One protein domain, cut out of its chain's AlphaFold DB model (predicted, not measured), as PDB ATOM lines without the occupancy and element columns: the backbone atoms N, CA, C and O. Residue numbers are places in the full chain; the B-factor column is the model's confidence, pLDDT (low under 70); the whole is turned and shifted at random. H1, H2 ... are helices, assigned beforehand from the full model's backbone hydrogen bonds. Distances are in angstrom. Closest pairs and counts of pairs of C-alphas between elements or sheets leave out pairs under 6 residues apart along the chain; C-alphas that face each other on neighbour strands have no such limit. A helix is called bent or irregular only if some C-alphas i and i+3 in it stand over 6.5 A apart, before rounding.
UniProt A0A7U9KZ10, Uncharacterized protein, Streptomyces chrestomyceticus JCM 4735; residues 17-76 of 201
ATOM      1  N   THR A  17      83.989 122.071 132.087       72.25
ATOM      2  CA  THR A  17      83.625 122.008 133.504       72.25
ATOM      3  C   THR A  17      83.794 120.612 134.103       72.25
ATOM      4  O   THR A  17      84.411 120.471 135.152       72.25
ATOM      5  N   TRP A  18      83.306 119.564 133.441       73.94
ATOM      6  CA  TRP A  18      83.455 118.191 133.919       73.94
ATOM      7  C   TRP A  18      84.907 117.698 133.882       73.94
ATOM      8  O   TRP A  18      85.333 116.986 134.786       73.94
ATOM      9  N   LEU A  19      85.691 118.116 132.884       72.31
ATOM     10  CA  LEU A  19      87.134 117.853 132.831       72.31
ATOM     11  C   LEU A  19      87.866 118.426 134.049       72.31
ATOM     12  O   LEU A  19      88.713 117.745 134.624       72.31
ATOM     13  N   LEU A  20      87.517 119.648 134.463       77.06
ATOM     14  CA  LEU A  20      88.062 120.264 135.674       77.06
ATOM     15  C   LEU A  20      87.592 119.557 136.942       77.06
ATOM     16  O   LEU A  20      88.418 119.252 137.793       77.06
ATOM     17  N   VAL A  21      86.296 119.256 137.052       80.12
ATOM     18  CA  VAL A  21      85.751 118.519 138.202       80.12
ATOM     19  C   VAL A  21      86.462 117.177 138.353       80.12
ATOM     20  O   VAL A  21      86.939 116.866 139.438       80.12
ATOM     21  N   TRP A  22      86.628 116.422 137.265       76.75
ATOM     22  CA  TRP A  22      87.366 115.159 137.276       76.75
ATOM     23  C   TRP A  22      88.843 115.348 137.650       76.75
ATOM     24  O   TRP A  22      89.381 114.604 138.471       76.75
ATOM     25  N   PHE A  23      89.496 116.375 137.093       78.75
ATOM     26  CA  PHE A  23      90.887 116.698 137.405       78.75
ATOM     27  C   PHE A  23      91.099 117.094 138.869       78.75
ATOM     28  O   PHE A  23      92.165 116.816 139.403       78.75
ATOM     29  N   VAL A  24      90.127 117.744 139.513       81.31
ATOM     30  CA  VAL A  24      90.191 118.116 140.935       81.31
ATOM     31  C   VAL A  24      89.845 116.917 141.817       81.31
ATOM     32  O   VAL A  24      90.551 116.644 142.783       81.31
ATOM     33  N   LEU A  25      88.816 116.148 141.455       81.00
ATOM     34  CA  LEU A  25      88.341 114.997 142.226       81.00
ATOM     35  C   LEU A  25      89.367 113.854 142.289       81.00
ATOM     36  O   LEU A  25      89.377 113.098 143.257       81.00
ATOM     37  N   GLN A  26      90.272 113.736 141.313       76.50
ATOM     38  CA  GLN A  26      91.334 112.724 141.370       76.50
ATOM     39  C   GLN A  26      92.350 112.980 142.503       76.50
ATOM     40  O   GLN A  26      92.983 112.031 142.958       76.50
ATOM     41  N   TRP A  27      92.509 114.226 142.973       77.94
ATOM     42  CA  TRP A  27      93.494 114.588 144.003       77.94
ATOM     43  C   TRP A  27      93.223 113.998 145.386       77.94
ATOM     44  O   TRP A  27      94.196 113.599 146.011       77.94
ATOM     45  N   PRO A  28      91.976 113.912 145.887       78.69
ATOM     46  CA  PRO A  28      91.677 113.158 147.106       78.69
ATOM     47  C   PRO A  28      91.548 111.646 146.857       78.69
ATOM     48  O   PRO A  28      91.896 110.849 147.721       78.69
ATOM     49  N   VAL A  29      91.099 111.224 145.670       78.88
ATOM     50  CA  VAL A  29      90.896 109.796 145.366       78.88
ATOM     51  C   VAL A  29      92.223 109.039 145.262       78.88
ATOM     52  O   VAL A  29      92.325 107.928 145.778       78.88
ATOM     53  N   LEU A  30      93.257 109.632 144.649       74.12
ATOM     54  CA  LEU A  30      94.587 109.021 144.549       74.12
ATOM     55  C   LEU A  30      95.228 108.683 145.909       74.12
ATOM     56  O   LEU A  30      95.637 107.535 146.081       74.12
ATOM     57  N   PRO A  31      95.345 109.620 146.870       78.44
ATOM     58  CA  PRO A  31      95.932 109.331 148.170       78.44
ATOM     59  C   PRO A  31      95.077 108.336 148.954       78.44
ATOM     60  O   PRO A  31      95.643 107.425 149.544       78.44
ATOM     61  N   CYS A  32      93.742 108.417 148.899       82.44
ATOM     62  CA  CYS A  32      92.881 107.404 149.517       82.44
ATOM     63  C   CYS A  32      93.120 106.003 148.930       82.44
ATOM     64  O   CYS A  32      93.261 105.042 149.680       82.44
ATOM     65  N   ALA A  33      93.218 105.881 147.605       79.12
ATOM     66  CA  ALA A  33      93.513 104.613 146.943       79.12
ATOM     67  C   ALA A  33      94.907 104.073 147.304       79.12
ATOM     68  O   ALA A  33      95.057 102.875 147.533       79.12
ATOM     69  N   LEU A  34      95.912 104.949 147.397       81.00
ATOM     70  CA  LEU A  34      97.257 104.600 147.859       81.00
ATOM     71  C   LEU A  34      97.247 104.102 149.304       81.00
ATOM     72  O   LEU A  34      97.845 103.071 149.585       81.00
ATOM     73  N   VAL A  35      96.542 104.791 150.203       85.00
ATOM     74  CA  VAL A  35      96.404 104.375 151.606       85.00
ATOM     75  C   VAL A  35      95.736 103.007 151.692       85.00
ATOM     76  O   VAL A  35      96.252 102.133 152.378       85.00
ATOM     77  N   LEU A  36      94.646 102.781 150.955       85.25
ATOM     78  CA  LEU A  36      93.980 101.475 150.912       85.25
ATOM     79  C   LEU A  36      94.903 100.373 150.385       85.25
ATOM     80  O   LEU A  36      94.905  99.271 150.925       85.25
ATOM     81  N   LEU A  37      95.711 100.670 149.367       82.44
ATOM     82  CA  LEU A  37      96.683  99.731 148.815       82.44
ATOM     83  C   LEU A  37      97.794  99.417 149.829       82.44
ATOM     84  O   LEU A  37      98.135  98.253 150.008       82.44
ATOM     85  N   VAL A  38      98.305 100.418 150.551       83.31
ATOM     86  CA  VAL A  38      99.283 100.220 151.636       83.31
ATOM     87  C   VAL A  38      98.687  99.386 152.769       83.31
ATOM     88  O   VAL A  38      99.311  98.417 153.189       83.31
ATOM     89  N   VAL A  39      97.476  99.712 153.230       86.88
ATOM     90  CA  VAL A  39      96.767  98.940 154.265       86.88
ATOM     91  C   VAL A  39      96.585  97.493 153.815       86.88
ATOM     92  O   VAL A  39      96.889  96.578 154.574       86.88
ATOM     93  N   TRP A  40      96.175  97.276 152.565       82.56
ATOM     94  CA  TRP A  40      96.058  95.944 151.979       82.56
ATOM     95  C   TRP A  40      97.389  95.180 152.009       82.56
ATOM     96  O   TRP A  40      97.428  94.046 152.481       82.56
ATOM     97  N   TYR A  41      98.491  95.803 151.578       79.81
ATOM     98  CA  TYR A  41      99.824  95.192 151.628       79.81
ATOM     99  C   TYR A  41     100.273  94.864 153.057       79.81
ATOM    100  O   TYR A  41     100.835  93.794 153.280       79.81
ATOM    101  N   VAL A  42      99.997  95.736 154.031       83.00
ATOM    102  CA  VAL A  42     100.298  95.484 155.450       83.00
ATOM    103  C   VAL A  42      99.478  94.305 155.978       83.00
ATOM    104  O   VAL A  42     100.033  93.431 156.641       83.00
ATOM    105  N   CYS A  43      98.185  94.225 155.648       83.38
ATOM    106  CA  CYS A  43      97.341  93.086 156.007       83.38
ATOM    107  C   CYS A  43      97.847  91.774 155.389       83.38
ATOM    108  O   CYS A  43      97.883  90.759 156.080       83.38
ATOM    109  N   LEU A  44      98.276  91.789 154.122       78.31
ATOM    110  CA  LEU A  44      98.845  90.611 153.461       78.31
ATOM    111  C   LEU A  44     100.170  90.169 154.082       78.31
ATOM    112  O   LEU A  44     100.376  88.974 154.294       78.31
ATOM    113  N   PHE A  45     101.038  91.128 154.407       77.06
ATOM    114  CA  PHE A  45     102.301  90.865 155.089       77.06
ATOM    115  C   PHE A  45     102.069  90.236 156.470       77.06
ATOM    116  O   PHE A  45     102.681  89.222 156.792       77.06
ATOM    117  N   LEU A  46     101.130  90.777 157.255       81.44
ATOM    118  CA  LEU A  46     100.747  90.222 158.559       81.44
ATOM    119  C   LEU A  46     100.099  88.834 158.454       81.44
ATOM    120  O   LEU A  46     100.286  88.006 159.341       81.44
ATOM    121  N   ALA A  47      99.356  88.562 157.379       80.62
ATOM    122  CA  ALA A  47      98.721  87.267 157.140       80.62
ATOM    123  C   ALA A  47      99.681  86.196 156.584       80.62
ATOM    124  O   ALA A  47      99.266  85.050 156.413       80.62
ATOM    125  N   ASN A  48     100.940  86.552 156.283       74.25
ATOM    126  CA  ASN A  48     101.942  85.687 155.650       74.25
ATOM    127  C   ASN A  48     101.418  84.980 154.379       74.25
ATOM    128  O   ASN A  48     101.771  83.839 154.078       74.25
ATOM    129  N   ALA A  49     100.514  85.648 153.659       64.62
ATOM    130  CA  ALA A  49      99.816  85.089 152.514       64.62
ATOM    131  C   ALA A  49     100.584  85.401 151.223       64.62
ATOM    132  O   ALA A  49     100.781  86.565 150.870       64.62
ATOM    133  N   VAL A  50     100.982  84.362 150.484       57.44
ATOM    134  CA  VAL A  50     101.444  84.505 149.096       57.44
ATOM    135  C   VAL A  50     100.208  84.729 148.231       57.44
ATOM    136  O   VAL A  50      99.400  83.824 148.042       57.44
ATOM    137  N   VAL A  51     100.023  85.954 147.743       56.34
ATOM    138  CA  VAL A  51      98.867  86.321 146.917       56.34
ATOM    139  C   VAL A  51      99.277  86.397 145.451       56.34
ATOM    140  O   VAL A  51     100.083  87.236 145.067       56.34
ATOM    141  N   GLU A  52      98.674  85.546 144.619       56.12
ATOM    142  CA  GLU A  52      98.861  85.528 143.156       56.12
ATOM    143  C   GLU A  52      98.160  86.699 142.436       56.12
ATOM    144  O   GLU A  52      98.394  86.961 141.257       56.12
ATOM    145  N   THR A  53      97.291  87.430 143.136       55.84
ATOM    146  CA  THR A  53      96.502  88.542 142.595       55.84
ATOM    147  C   THR A  53      97.001  89.884 143.123       55.84
ATOM    148  O   THR A  53      96.396  90.519 143.982       55.84
ATOM    149  N   GLU A  54      98.129  90.343 142.584       55.38
ATOM    150  CA  GLU A  54      98.608  91.704 142.832       55.38
ATOM    151  C   GLU A  54      97.586  92.737 142.312       55.38
ATOM    152  O   GLU A  54      97.253  92.727 141.115       55.38
ATOM    153  N   PRO A  55      97.113  93.684 143.145       55.59
ATOM    154  CA  PRO A  55      96.380  94.844 142.660       55.59
ATOM    155  C   PRO A  55      97.345  95.727 141.862       55.59
ATOM    156  O   PRO A  55      98.031  96.601 142.388       55.59
ATOM    157  N   ARG A  56      97.439  95.476 140.553       59.00
ATOM    158  CA  ARG A  56      98.338  96.226 139.676       59.00
ATOM    159  C   ARG A  56      97.916  97.693 139.627       59.00
ATOM    160  O   ARG A  56      96.806  98.015 139.208       59.00
ATOM    161  N   LEU A  57      98.864  98.592 139.895       56.31
ATOM    162  CA  LEU A  57      98.783 100.035 139.606       56.31
ATOM    163  C   LEU A  57      98.285 100.346 138.179       56.31
ATOM    164  O   LEU A  57      97.729 101.415 137.926       56.31
ATOM    165  N   ALA A  58      98.424  99.393 137.253       56.03
ATOM    166  CA  ALA A  58      97.847  99.442 135.914       56.03
ATOM    167  C   ALA A  58      96.326  99.705 135.894       56.03
ATOM    168  O   ALA A  58      95.849 100.334 134.952       56.03
ATOM    169  N   TYR A  59      95.571  99.290 136.919       56.69
ATOM    170  CA  TYR A  59      94.135  99.581 137.035       56.69
ATOM    171  C   TYR A  59      93.845 101.046 137.408       56.69
ATOM    172  O   TYR A  59      92.796 101.574 137.048       56.69
ATOM    173  N   MET A  60      94.792 101.727 138.062       54.78
ATOM    174  CA  MET A  60      94.684 103.137 138.465       54.78
ATOM    175  C   MET A  60      95.149 104.099 137.356       54.78
ATOM    176  O   MET A  60      94.630 105.205 137.222       54.78
ATOM    177  N   ALA A  61      96.091 103.669 136.511       57.06
ATOM    178  CA  ALA A  61      96.647 104.463 135.412       57.06
ATOM    179  C   ALA A  61      95.616 105.070 134.424       57.06
ATOM    180  O   ALA A  61      95.796 106.230 134.042       57.06
ATOM    181  N   PRO A  62      94.542 104.372 133.990       56.16
ATOM    182  CA  PRO A  62      93.563 104.957 133.068       56.16
ATOM    183  C   PRO A  62      92.686 106.052 133.698       56.16
ATOM    184  O   PRO A  62      92.141 106.876 132.958       56.16
ATOM    185  N   LEU A  63      92.572 106.093 135.032       57.81
ATOM    186  CA  LEU A  63      91.779 107.092 135.760       57.81
ATOM    187  C   LEU A  63      92.509 108.439 135.890       57.81
ATOM    188  O   LEU A  63      91.858 109.472 136.055       57.81
ATOM    189  N   TYR A  64      93.840 108.447 135.757       64.94
ATOM    190  CA  TYR A  64      94.657 109.643 135.935       64.94
ATOM    191  C   TYR A  64      94.600 110.580 134.721       64.94
ATOM    192  O   TYR A  64      95.034 110.261 133.604       64.94
ATOM    193  N   LEU A  65      94.108 111.794 134.954       67.31
ATOM    194  CA  LEU A  65      94.157 112.888 134.000       67.31
ATOM    195  C   LEU A  65      95.362 113.778 134.327       67.31
ATOM    196  O   LEU A  65      95.268 114.735 135.087       67.31
ATOM    197  N   GLY A  66      96.519 113.467 133.739       71.19
ATOM    198  CA  GLY A  66      97.724 114.277 133.935       71.19
ATOM    199  C   GLY A  66      97.620 115.687 133.316       71.19
ATOM    200  O   GLY A  66      96.870 115.888 132.355       71.19
ATOM    201  N   PRO A  67      98.443 116.656 133.762       71.31
ATOM    202  CA  PRO A  67      98.371 118.057 133.324       71.31
ATOM    203  C   PRO A  67      98.561 118.232 131.810       71.31
ATOM    204  O   PRO A  67      97.842 118.988 131.164       71.31
ATOM    205  N   LYS A  68      99.455 117.447 131.188       70.31
ATOM    206  CA  LYS A  68      99.639 117.432 129.721       70.31
ATOM    207  C   LYS A  68      98.414 116.912 128.962       70.31
ATOM    208  O   LYS A  68      98.258 117.183 127.772       70.31
ATOM    209  N   ARG A  69      97.597 116.063 129.589       67.69
ATOM    210  CA  ARG A  69      96.366 115.532 128.993       67.69
ATOM    211  C   ARG A  69      95.230 116.534 129.164       67.69
ATOM    212  O   ARG A  69      94.589 116.837 128.165       67.69
ATOM    213  N   LEU A  70      95.098 117.125 130.353       72.62
ATOM    214  CA  LEU A  70      94.174 118.230 130.611       72.62
ATOM    215  C   LEU A  70      94.410 119.385 129.635       72.62
ATOM    216  O   LEU A  70      93.485 119.766 128.939       72.62
ATOM    217  N   ALA A  71      95.644 119.878 129.486       73.75
ATOM    218  CA  ALA A  71      95.945 120.982 128.568       73.75
ATOM    219  C   ALA A  71      95.575 120.666 127.104       73.75
ATOM    220  O   ALA A  71      95.065 121.521 126.385       73.75
ATOM    221  N   ARG A  72      95.791 119.419 126.661       71.56
ATOM    222  CA  ARG A  72      95.408 118.968 125.312       71.56
ATOM    223  C   ARG A  72      93.898 118.863 125.126       71.56
ATOM    224  O   ARG A  72      93.414 119.169 124.043       71.56
ATOM    225  N   GLU A  73      93.178 118.386 126.135       70.69
ATOM    226  CA  GLU A  73      91.716 118.267 126.102       70.69
ATOM    227  C   GLU A  73      91.032 119.630 126.317       70.69
ATOM    228  O   GLU A  73      89.967 119.867 125.762       70.69
ATOM    229  N   TRP A  74      91.681 120.557 127.025       72.94
ATOM    230  CA  TRP A  74      91.219 121.922 127.278       72.94
ATOM    231  C   TRP A  74      91.371 122.840 126.063       72.94
ATOM    232  O   TRP A  74      90.414 123.496 125.660       72.94
ATOM    233  N   ASN A  75      92.545 122.821 125.419       72.81
ATOM    234  CA  ASN A  75      92.812 123.556 124.171       72.81
ATOM    235  C   ASN A  75      92.144 122.916 122.947       72.81
ATOM    236  O   ASN A  75      92.427 123.266 121.800       72.81
ATOM    237  N   ARG A  76      91.289 121.925 123.181       69.75
ATOM    238  CA  ARG A  76      90.565 121.236 122.139       69.75
ATOM    239  C   ARG A  76      89.387 122.086 121.694       69.75
ATOM    240  O   ARG A  76      88.512 122.430 122.489       69.75
TER     241      ARG A  76
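This is residues 17 to 76 of the 201 residues of an uncharacterized protein of Streptomyces chrestomyceticus JCM 4735 (UniProt A0A7U9KZ10). One long, kinked helix, H1, makes the length of a narrow rod; after its last residues the chain turns and folds back alongside it as a long stretch with no named element, ending in the short helix H2 near the first turns of H1. The turn end sticks out: residues 42 to 53, of which 42 to 46 belong to H1, stand free. The printed part has 60 residues with two named helices, H1 then H2, and no named strand; the class is all helix. It is only just loose, close to extended, with a radius of gyration of the C-alphas of 15.6 A and spans of 50 by 19 by 14 A.

H1, residues 17 to 46, has a kink of 34 degrees near residue 28. It is neither bent nor irregular, but only just: C-alphas 25 and 28 are 6.2 A apart. H2, residues 67 to 74, is close to H1 but not clearly touching it, with 2 pairs of C-alphas within 8 A; their closest C-alphas, those of Leu 19 and Leu 70, are 7.4 A apart. The two run opposite ways at a shallow tilt of 33 degrees, only just short of steep. Of the O i to N i+4 pairs, 22 of 26 in H1 and 3 of 4 in H2 are within hydrogen-bond range.

H1 measures 43.9 A from C-alpha 17 at (83.625, 122.008, 133.504) to C-alpha 46 at (100.747, 90.222, 158.559). H2 measures 10.1 A and ends with C-alpha 74 at (91.219, 121.922, 127.278).

The C-alphas farthest apart, those of Asn 48 and Arg 76, are 50.2 A apart, while those of Thr 17 and Arg 76, the first and last printed, are 13.3 A apart. The link from H1 to H2, 20 residues, is long. The printed part has no cut. Its mean pLDDT is 71.9, with residues 49 to 65, 69 and 76 under 70.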